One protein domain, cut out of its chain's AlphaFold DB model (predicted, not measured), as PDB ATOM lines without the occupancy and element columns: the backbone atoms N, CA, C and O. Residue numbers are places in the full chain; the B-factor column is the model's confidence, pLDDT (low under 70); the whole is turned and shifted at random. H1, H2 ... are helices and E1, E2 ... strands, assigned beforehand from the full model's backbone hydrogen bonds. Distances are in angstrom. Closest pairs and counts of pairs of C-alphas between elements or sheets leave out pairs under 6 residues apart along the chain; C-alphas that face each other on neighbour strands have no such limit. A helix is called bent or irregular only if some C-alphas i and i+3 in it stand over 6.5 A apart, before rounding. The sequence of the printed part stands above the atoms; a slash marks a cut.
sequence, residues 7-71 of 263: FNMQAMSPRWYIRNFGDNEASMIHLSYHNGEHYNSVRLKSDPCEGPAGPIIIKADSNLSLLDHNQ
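What this domain is: This is residues 7 to 71 of the 263 residues of an uncharacterized protein of Vanilla planifolia (UniProt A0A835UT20). Look for a small twisted sheet of three strands, E1, E2 and E3, with one helix, H1, set off from it at the end of the printed part, and two long loops. One loop, residues 11 to 28, joins E1 to E2; the other, residues 44 to 58, leads from E3 to H1 and holds Glu 50, whose C-alpha and that of Gln 71 in H1 are the two farthest apart. The printed part has 65 residues, with three named strands and then one named helix along the chain; the sheet's order is E1, E2, E3, mixed. The class is mixed, helices and strands, with 29 residues, under half, in named elements. The whole is loose, with a radius of gyration of the C-alphas of 13.5 A and spans of 38 by 30 by 20 A.

How they stand to each other: Begin at edge strand E1, residues 7 to 10, and set it beside inner strand E2, residues 29 to 34. The two are parallel, with 22 degrees between their directions; the C-alphas of Met 9 and Ser 32 face each other at 4.4 A. Here N 33 and O 9 are within hydrogen-bond range at 2.8 A, and so are N 7 and O 29 at 3.0 A. Residues 7 to 8 of E1 also pair, antiparallel, with residues 16 to 17. Next find edge strand E3, residues 38 to 43, which forms a hairpin with E2. These two are antiparallel at 133 degrees; the C-alphas of Tyr 33 and Tyr 39 face each other at 4.6 A, and N 40 and O 32 are 2.9 A apart, within hydrogen-bond range. The sheet is only just strongly twisted, its C-alphas lying up to 4.3 A off the best plane. Helix H1, residues 59 to 71, is not on the sheet, with 0 pairs of C-alphas within 10 A, and is apart from E1 and E2. In its backbone 8 of 9 O i to N i+4 pairs are within hydrogen-bond range.

Where its parts are: Find C-alpha 7 at (214.614, 147.106, 303.681), from which E1 runs 10.1 A to Gln 10. E2 begins with C-alpha 29 at (212.505, 142.432, 307.058) and runs 16.5 A to His 34. E3 runs 16.4 A from His 38 to Arg 43. H1 runs 19.0 A from Lys 59 to C-alpha 71 at (228.230, 133.010, 288.945), and it is not bent.

The domain as a whole: The C-alphas of Glu 50 and Gln 71 are 39.9 A apart. The printed part has no cut. The links E1 to E2 and E3 to H1 are long, with 18 and 15 residues, and the link E2 to E3 is tight. The mean pLDDT of the printed part is 73.5; look for values under 70 at residues 7 to 13, 22 to 26 and 60 to 71 of this model.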
ATOM      1  N   PHE A   7     215.000 146.510 304.954       56.72
ATOM      2  CA  PHE A   7     214.614 147.106 303.681       56.72
ATOM      3  C   PHE A   7     213.773 148.356 303.948       56.72
ATOM      4  O   PHE A   7     212.943 148.348 304.857       56.72
ATOM      5  N   ASN A   8     213.975 149.410 303.155       54.84
ATOM      6  CA  ASN A   8     213.261 150.680 303.279       54.84
ATOM      7  C   ASN A   8     212.599 151.039 301.934       54.84
ATOM      8  O   ASN A   8     213.271 151.145 300.902       54.84
ATOM      9  N   MET A   9     211.275 151.222 301.963       56.09
ATOM     10  CA  MET A   9     210.493 151.794 300.866       56.09
ATOM     11  C   MET A   9     209.963 153.187 301.222       56.09
ATOM     12  O   MET A   9     208.990 153.312 301.964       56.09
ATOM     13  N   GLN A  10     210.553 154.216 300.614       57.22
ATOM     14  CA  GLN A  10     210.042 155.586 300.611       57.22
ATOM     15  C   GLN A  10     209.313 155.875 299.289       57.22
ATOM     16  O   GLN A  10     209.754 155.465 298.215       57.22
ATOM     17  N   ALA A  11     208.172 156.569 299.351       52.25
ATOM     18  CA  ALA A  11     207.359 156.859 298.169       52.25
ATOM     19  C   ALA A  11     208.119 157.729 297.145       52.25
ATOM     20  O   ALA A  11     208.679 158.763 297.498       52.25
ATOM     21  N   MET A  12     208.108 157.306 295.874       54.81
ATOM     22  CA  MET A  12     208.864 157.895 294.748       54.81
ATOM     23  C   MET A  12     210.401 157.888 294.885       54.81
ATOM     24  O   MET A  12     211.089 158.423 294.019       54.81
ATOM     25  N   SER A  13     210.962 157.239 295.907       62.75
ATOM     26  CA  SER A  13     212.403 156.974 296.009       62.75
ATOM     27  C   SER A  13     212.761 155.600 295.422       62.75
ATOM     28  O   SER A  13     211.911 154.704 295.397       62.75
ATOM     29  N   PRO A  14     214.014 155.379 294.977       73.56
ATOM     30  CA  PRO A  14     214.500 154.031 294.691       73.56
ATOM     31  C   PRO A  14     214.436 153.149 295.949       73.56
ATOM     32  O   PRO A  14     214.465 153.629 297.080       73.56
ATOM     33  N   ARG A  15     214.334 151.837 295.735       76.06
ATOM     34  CA  ARG A  15     214.086 150.820 296.766       76.06
ATOM     35  C   ARG A  15     215.397 150.411 297.452       76.06
ATOM     36  O   ARG A  15     216.282 149.883 296.785       76.06
ATOM     37  N   TRP A  16     215.531 150.650 298.760       79.94
ATOM     38  CA  TRP A  16     216.790 150.430 299.490       79.94
ATOM     39  C   TRP A  16     216.952 148.982 299.964       79.94
ATOM     40  O   TRP A  16     216.005 148.366 300.461       79.94
ATOM     41  N   TYR A  17     218.177 148.462 299.862       79.75
ATOM     42  CA  TYR A  17     218.515 147.072 300.167       79.75
ATOM     43  C   TYR A  17     219.808 146.980 300.989       79.75
ATOM     44  O   TYR A  17     220.850 147.468 300.557       79.75
ATOM     45  N   ILE A  18     219.744 146.355 302.171       82.56
ATOM     46  CA  ILE A  18     220.867 146.264 303.118       82.56
ATOM     47  C   ILE A  18     221.129 144.789 303.462       82.56
ATOM     48  O   ILE A  18     220.450 144.205 304.309       82.56
ATOM     49  N   ARG A  19     222.137 144.172 302.828       81.75
ATOM     50  CA  ARG A  19     222.647 142.839 303.203       81.75
ATOM     51  C   ARG A  19     223.675 142.969 304.331       81.75
ATOM     52  O   ARG A  19     224.798 143.388 304.085       81.75
ATOM     53  N   ASN A  20     223.311 142.559 305.547       77.12
ATOM     54  CA  ASN A  20     224.273 142.347 306.645       77.12
ATOM     55  C   ASN A  20     224.853 140.913 306.663       77.12
ATOM     56  O   ASN A  20     225.897 140.663 307.256       77.12
ATOM     57  N   PHE A  21     224.180 139.966 306.004       77.06
ATOM     58  CA  PHE A  21     224.618 138.577 305.862       77.06
ATOM     59  C   PHE A  21     224.667 138.210 304.375       77.06
ATOM     60  O   PHE A  21     223.827 138.669 303.599       77.06
ATOM     61  N   GLY A  22     225.654 137.398 303.982       68.38
ATOM     62  CA  GLY A  22     225.804 136.902 302.608       68.38
ATOM     63  C   GLY A  22     224.956 135.663 302.295       68.38
ATOM     64  O   GLY A  22     224.913 135.228 301.146       68.38
ATOM     65  N   ASP A  23     224.294 135.092 303.301       65.44
ATOM     66  CA  ASP A  23     223.531 133.856 303.175       65.44
ATOM     67  C   ASP A  23     222.089 134.136 302.733       65.44
ATOM     68  O   ASP A  23     221.316 134.793 303.434       65.44
ATOM     69  N   ASN A  24     221.699 133.568 301.589       62.62
ATOM     70  CA  ASN A  24     220.349 133.687 301.017       62.62
ATOM     71  C   ASN A  24     219.240 133.039 301.878       62.62
ATOM     72  O   ASN A  24     218.062 133.178 301.556       62.62
ATOM     73  N   GLU A  25     219.597 132.340 302.959       61.78
ATOM     74  CA  GLU A  25     218.670 131.752 303.937       61.78
ATOM     75  C   GLU A  25     218.276 132.732 305.064       61.78
ATOM     76  O   GLU A  25     217.393 132.437 305.872       61.78
ATOM     77  N   ALA A  26     218.907 133.911 305.140       66.94
ATOM     78  CA  ALA A  26     218.594 134.916 306.150       66.94
ATOM     79  C   ALA A  26     217.207 135.552 305.921       66.94
ATOM     80  O   ALA A  26     216.920 136.102 304.857       66.94
ATOM     81  N   SER A  27     216.356 135.535 306.954       71.50
ATOM     82  CA  SER A  27     215.028 136.163 306.905       71.50
ATOM     83  C   SER A  27     215.124 137.681 306.696       71.50
ATOM     84  O   SER A  27     215.828 138.373 307.438       71.50
ATOM     85  N   MET A  28     214.404 138.192 305.694       79.06
ATOM     86  CA  MET A  28     214.412 139.599 305.287       79.06
ATOM     87  C   MET A  28     213.251 140.374 305.917       79.06
ATOM     88  O   MET A  28     212.105 139.928 305.869       79.06
ATOM     89  N   ILE A  29     213.532 141.553 306.484       85.06
ATOM     90  CA  ILE A  29     212.505 142.432 307.058       85.06
ATOM     91  C   ILE A  29     212.223 143.586 306.097       85.06
ATOM     92  O   ILE A  29     213.078 144.446 305.882       85.06
ATOM     93  N   HIS A  30     210.995 143.643 305.583       86.94
ATOM     94  CA  HIS A  30     210.502 144.771 304.796       86.94
ATOM     95  C   HIS A  30     209.833 145.822 305.691       86.94
ATOM     96  O   HIS A  30     208.915 145.501 306.447       86.94
ATOM     97  N   LEU A  31     210.265 147.077 305.563       88.25
ATOM     98  CA  LEU A  31     209.632 148.257 306.152       88.25
ATOM     99  C   LEU A  31     209.302 149.267 305.042       88.25
ATOM    100  O   LEU A  31     210.054 149.404 304.072       88.25
ATOM    101  N   SER A  32     208.214 150.015 305.202       86.44
ATOM    102  CA  SER A  32     208.020 151.283 304.490       86.44
ATOM    103  C   SER A  32     208.400 152.455 305.394       86.44
ATOM    104  O   SER A  32     208.384 152.337 306.620       86.44
ATOM    105  N   TYR A  33     208.783 153.575 304.789       86.31
ATOM    106  CA  TYR A  33     209.257 154.776 305.469       86.31
ATOM    107  C   TYR A  33     208.559 156.002 304.889       86.31
ATOM    108  O   TYR A  33     208.565 156.231 303.676       86.31
ATOM    109  N   HIS A  34     207.941 156.793 305.759       81.88
ATOM    110  CA  HIS A  34     207.102 157.916 305.366       81.88
ATOM    111  C   HIS A  34     207.611 159.228 305.965       81.88
ATOM    112  O   HIS A  34     207.957 159.313 307.145       81.88
ATOM    113  N   ASN A  35     207.644 160.254 305.110       78.62
ATOM    114  CA  ASN A  35     207.818 161.671 305.445       78.62
ATOM    115  C   ASN A  35     209.076 162.050 306.258       78.62
ATOM    116  O   ASN A  35     209.152 163.161 306.762       78.62
ATOM    117  N   GLY A  36     210.077 161.167 306.337       79.38
ATOM    118  CA  GLY A  36     211.310 161.389 307.103       79.38
ATOM    119  C   GLY A  36     211.244 160.925 308.564       79.38
ATOM    120  O   GLY A  36     212.272 160.891 309.237       79.38
ATOM    121  N   GLU A  37     210.074 160.510 309.056       80.94
ATOM    122  CA  GLU A  37     209.825 160.372 310.500       80.94
ATOM    123  C   GLU A  37     209.348 158.981 310.936       80.94
ATOM    124  O   GLU A  37     209.599 158.588 312.076       80.94
ATOM    125  N   HIS A  38     208.659 158.223 310.071       88.81
ATOM    126  CA  HIS A  38     207.912 157.041 310.513       88.81
ATOM    127  C   HIS A  38     208.174 155.781 309.685       88.81
ATOM    128  O   HIS A  38     208.267 155.848 308.460       88.81
ATOM    129  N   TYR A  39     208.259 154.633 310.366       89.56
ATOM    130  CA  TYR A  39     208.454 153.309 309.772       89.56
ATOM    131  C   TYR A  39     207.228 152.426 310.009       89.56
ATOM    132  O   TYR A  39     206.892 152.156 311.164       89.56
ATOM    133  N   ASN A  40     206.628 151.905 308.938       87.31
ATOM    134  CA  ASN A  40     205.497 150.977 309.021       87.31
ATOM    135  C   ASN A  40     205.914 149.556 308.626       87.31
ATOM    136  O   ASN A  40     206.762 149.338 307.755       87.31
ATOM    137  N   SER A  41     205.269 148.569 309.247       86.31
ATOM    138  CA  SER A  41     205.337 147.178 308.801       86.31
ATOM    139  C   SER A  41     204.491 146.993 307.544       86.31
ATOM    140  O   SER A  41     203.308 147.335 307.548       86.31
ATOM    141  N   VAL A  42     205.055 146.385 306.502       86.06
ATOM    142  CA  VAL A  42     204.300 146.024 305.294       86.06
ATOM    143  C   VAL A  42     203.858 144.561 305.322       86.06
ATOM    144  O   VAL A  42     204.533 143.702 305.892       86.06
ATOM    145  N   ARG A  43     202.734 144.263 304.664       89.56
ATOM    146  CA  ARG A  43     202.294 142.895 304.343       89.56
ATOM    147  C   ARG A  43     202.017 142.769 302.845       89.56
ATOM    148  O   ARG A  43     201.814 143.766 302.145       89.56
ATOM    149  N   LEU A  44     201.969 141.534 302.345       86.31
ATOM    150  CA  LEU A  44     201.413 141.271 301.017       86.31
ATOM    151  C   LEU A  44     199.938 141.690 300.987       86.31
ATOM    152  O   LEU A  44     199.192 141.409 301.921       86.31
ATOM    153  N   LYS A  45     199.483 142.268 299.871       87.12
ATOM    154  CA  LYS A  45     198.063 142.608 299.653       87.12
ATOM    155  C   LYS A  45     197.127 141.381 299.679       87.12
ATOM    156  O   LYS A  45     195.916 141.533 299.797       87.12
ATOM    157  N   SER A  46     197.687 140.176 299.564       86.19
ATOM    158  CA  SER A  46     197.007 138.879 299.665       86.19
ATOM    159  C   SER A  46     197.246 138.143 300.994       86.19
ATOM    160  O   SER A  46     196.885 136.975 301.104       86.19
ATOM    161  N   ASP A  47     197.890 138.772 301.983       87.81
ATOM    162  CA  ASP A  47     197.993 138.228 303.342       87.81
ATOM    163  C   ASP A  47     196.604 138.316 304.014       87.81
ATOM    164  O   ASP A  47     196.046 139.415 304.086       87.81
ATOM    165  N   PRO A  48     196.023 137.209 304.524       84.38
ATOM    166  CA  PRO A  48     194.735 137.243 305.224       84.38
ATOM    167  C   PRO A  48     194.773 138.032 306.546       84.38
ATOM    168  O   PRO A  48     193.736 138.208 307.177       84.38
ATOM    169  N   CYS A  49     195.951 138.482 306.993       81.31
ATOM    170  CA  CYS A  49     196.226 139.223 308.227       81.31
ATOM    171  C   CYS A  49     195.918 138.471 309.540       81.31
ATOM    172  O   CYS A  49     196.326 138.917 310.614       81.31
ATOM    173  N   GLU A  50     195.288 137.299 309.468       84.62
ATOM    174  CA  GLU A  50     194.947 136.429 310.596       84.62
ATOM    175  C   GLU A  50     196.150 135.581 311.063       84.62
ATOM    176  O   GLU A  50     196.153 134.353 311.004       84.62
ATOM    177  N   GLY A  51     197.216 136.250 311.516       83.12
ATOM    178  CA  GLY A  51     198.419 135.587 312.027       83.12
ATOM    179  C   GLY A  51     199.718 136.387 311.859       83.12
ATOM    180  O   GLY A  51     199.676 137.599 311.599       83.12
ATOM    181  N   PRO A  52     200.891 135.734 312.005       85.94
ATOM    182  CA  PRO A  52     202.168 136.320 311.594       85.94
ATOM    183  C   PRO A  52     202.138 136.683 310.101       85.94
ATOM    184  O   PRO A  52     201.379 136.095 309.334       85.94
ATOM    185  N   ALA A  53     202.943 137.666 309.694       85.44
ATOM    186  CA  ALA A  53     202.989 138.110 308.303       85.44
ATOM    187  C   ALA A  53     203.465 136.997 307.358       85.44
ATOM    188  O   ALA A  53     204.419 136.278 307.666       85.44
ATOM    189  N   GLY A  54     202.808 136.878 306.202       82.25
ATOM    190  CA  GLY A  54     203.261 135.985 305.135       82.25
ATOM    191  C   GLY A  54     204.610 136.437 304.550       82.25
ATOM    192  O   GLY A  54     204.874 137.641 304.499       82.25
ATOM    193  N   PRO A  55     205.472 135.511 304.087       82.44
ATOM    194  CA  PRO A  55     206.758 135.867 303.494       82.44
ATOM    195  C   PRO A  55     206.560 136.671 302.202       82.44
ATOM    196  O   PRO A  55     205.877 136.234 301.277       82.44
ATOM    197  N   ILE A  56     207.181 137.848 302.135       84.00
ATOM    198  CA  ILE A  56     207.169 138.716 300.957       84.00
ATOM    199  C   ILE A  56     208.263 138.237 299.995       84.00
ATOM    200  O   ILE A  56     209.428 138.147 300.371       84.00
ATOM    201  N   ILE A  57     207.895 137.929 298.747       80.94
ATOM    202  CA  ILE A  57     208.836 137.505 297.699       80.94
ATOM    203  C   ILE A  57     208.763 138.502 296.543       80.94
ATOM    204  O   ILE A  57     207.857 138.448 295.709       80.94
ATOM    205  N   ILE A  58     209.729 139.419 296.483       81.56
ATOM    206  CA  ILE A  58     209.856 140.374 295.379       81.56
ATOM    207  C   ILE A  58     210.556 139.669 294.210       81.56
ATOM    208  O   ILE A  58     211.739 139.341 294.286       81.56
ATOM    209  N   LYS A  59     209.833 139.450 293.102       72.69
ATOM    210  CA  LYS A  59     210.320 138.684 291.933       72.69
ATOM    211  C   LYS A  59     211.604 139.252 291.311       72.69
ATOM    212  O   LYS A  59     212.412 138.496 290.778       72.69
ATOM    213  N   ALA A  60     211.809 140.569 291.374       66.81
ATOM    214  CA  ALA A  60     213.047 141.205 290.919       66.81
ATOM    215  C   ALA A  60     214.266 140.713 291.724       66.81
ATOM    216  O   ALA A  60     215.304 140.382 291.155       66.81
ATOM    217  N   ASP A  61     214.109 140.564 293.038       67.25
ATOM    218  CA  ASP A  61     215.198 140.233 293.960       67.25
ATOM    219  C   ASP A  61     215.544 138.736 293.893       67.25
ATOM    220  O   ASP A  61     216.696 138.343 294.081       67.25
ATOM    221  N   SER A  62     214.574 137.896 293.510       63.66
ATOM    222  CA  SER A  62     214.816 136.500 293.127       63.66
ATOM    223  C   SER A  62     215.807 136.387 291.959       63.66
ATOM    224  O   SER A  62     216.626 135.474 291.944       63.66
ATOM    225  N   ASN A  63     215.778 137.324 291.004       58.03
ATOM    226  CA  ASN A  63     216.711 137.332 289.874       58.03
ATOM    227  C   ASN A  63     218.111 137.826 290.275       58.03
ATOM    228  O   ASN A  63     219.093 137.320 289.739       58.03
ATOM    229  N   LEU A  64     218.225 138.728 291.258       58.72
ATOM    230  CA  LEU A  64     219.519 139.099 291.854       58.72
ATOM    231  C   LEU A  64     220.172 137.886 292.538       58.72
ATOM    232  O   LEU A  64     221.322 137.561 292.258       58.72
ATOM    233  N   SER A  65     219.401 137.150 293.346       55.12
ATOM    234  CA  SER A  65     219.851 135.899 293.976       55.12
ATOM    235  C   SER A  65     220.241 134.827 292.945       55.12
ATOM    236  O   SER A  65     221.232 134.120 293.128       55.12
ATOM    237  N   LEU A  66     219.532 134.737 291.812       50.22
ATOM    238  CA  LEU A  66     219.918 133.858 290.703       50.22
ATOM    239  C   LEU A  66     221.154 134.348 289.932       50.22
ATOM    240  O   LEU A  66     221.866 133.507 289.388       50.22
ATOM    241  N   LEU A  67     221.461 135.648 289.898       52.00
ATOM    242  CA  LEU A  67     222.735 136.148 289.368       52.00
ATOM    243  C   LEU A  67     223.899 135.704 290.265       52.00
ATOM    244  O   LEU A  67     224.846 135.093 289.765       52.00
ATOM    245  N   ASP A  68     223.769 135.909 291.582       51.41
ATOM    246  CA  ASP A  68     224.715 135.420 292.595       51.41
ATOM    247  C   ASP A  68     224.931 133.895 292.450       51.41
ATOM    248  O   ASP A  68     226.058 133.391 292.505       51.41
ATOM    249  N   HIS A  69     223.856 133.135 292.197       48.94
ATOM    250  CA  HIS A  69     223.924 131.679 292.052       48.94
ATOM    251  C   HIS A  69     224.468 131.189 290.701       48.94
ATOM    252  O   HIS A  69     225.124 130.148 290.668       48.94
ATOM    253  N   ASN A  70     224.236 131.901 289.593       42.94
ATOM    254  CA  ASN A  70     224.754 131.513 288.274       42.94
ATOM    255  C   ASN A  70     226.253 131.807 288.123       42.94
ATOM    256  O   ASN A  70     226.953 131.027 287.477       42.94
ATOM    257  N   GLN A  71     226.777 132.841 288.791       48.19
ATOM    258  CA  GLN A  71     228.230 133.010 288.945       48.19
ATOM    259  C   GLN A  71     228.847 131.810 289.689       48.19
ATOM    260  O   GLN A  71     229.899 131.300 289.306       48.19
TER     261      GLN A  71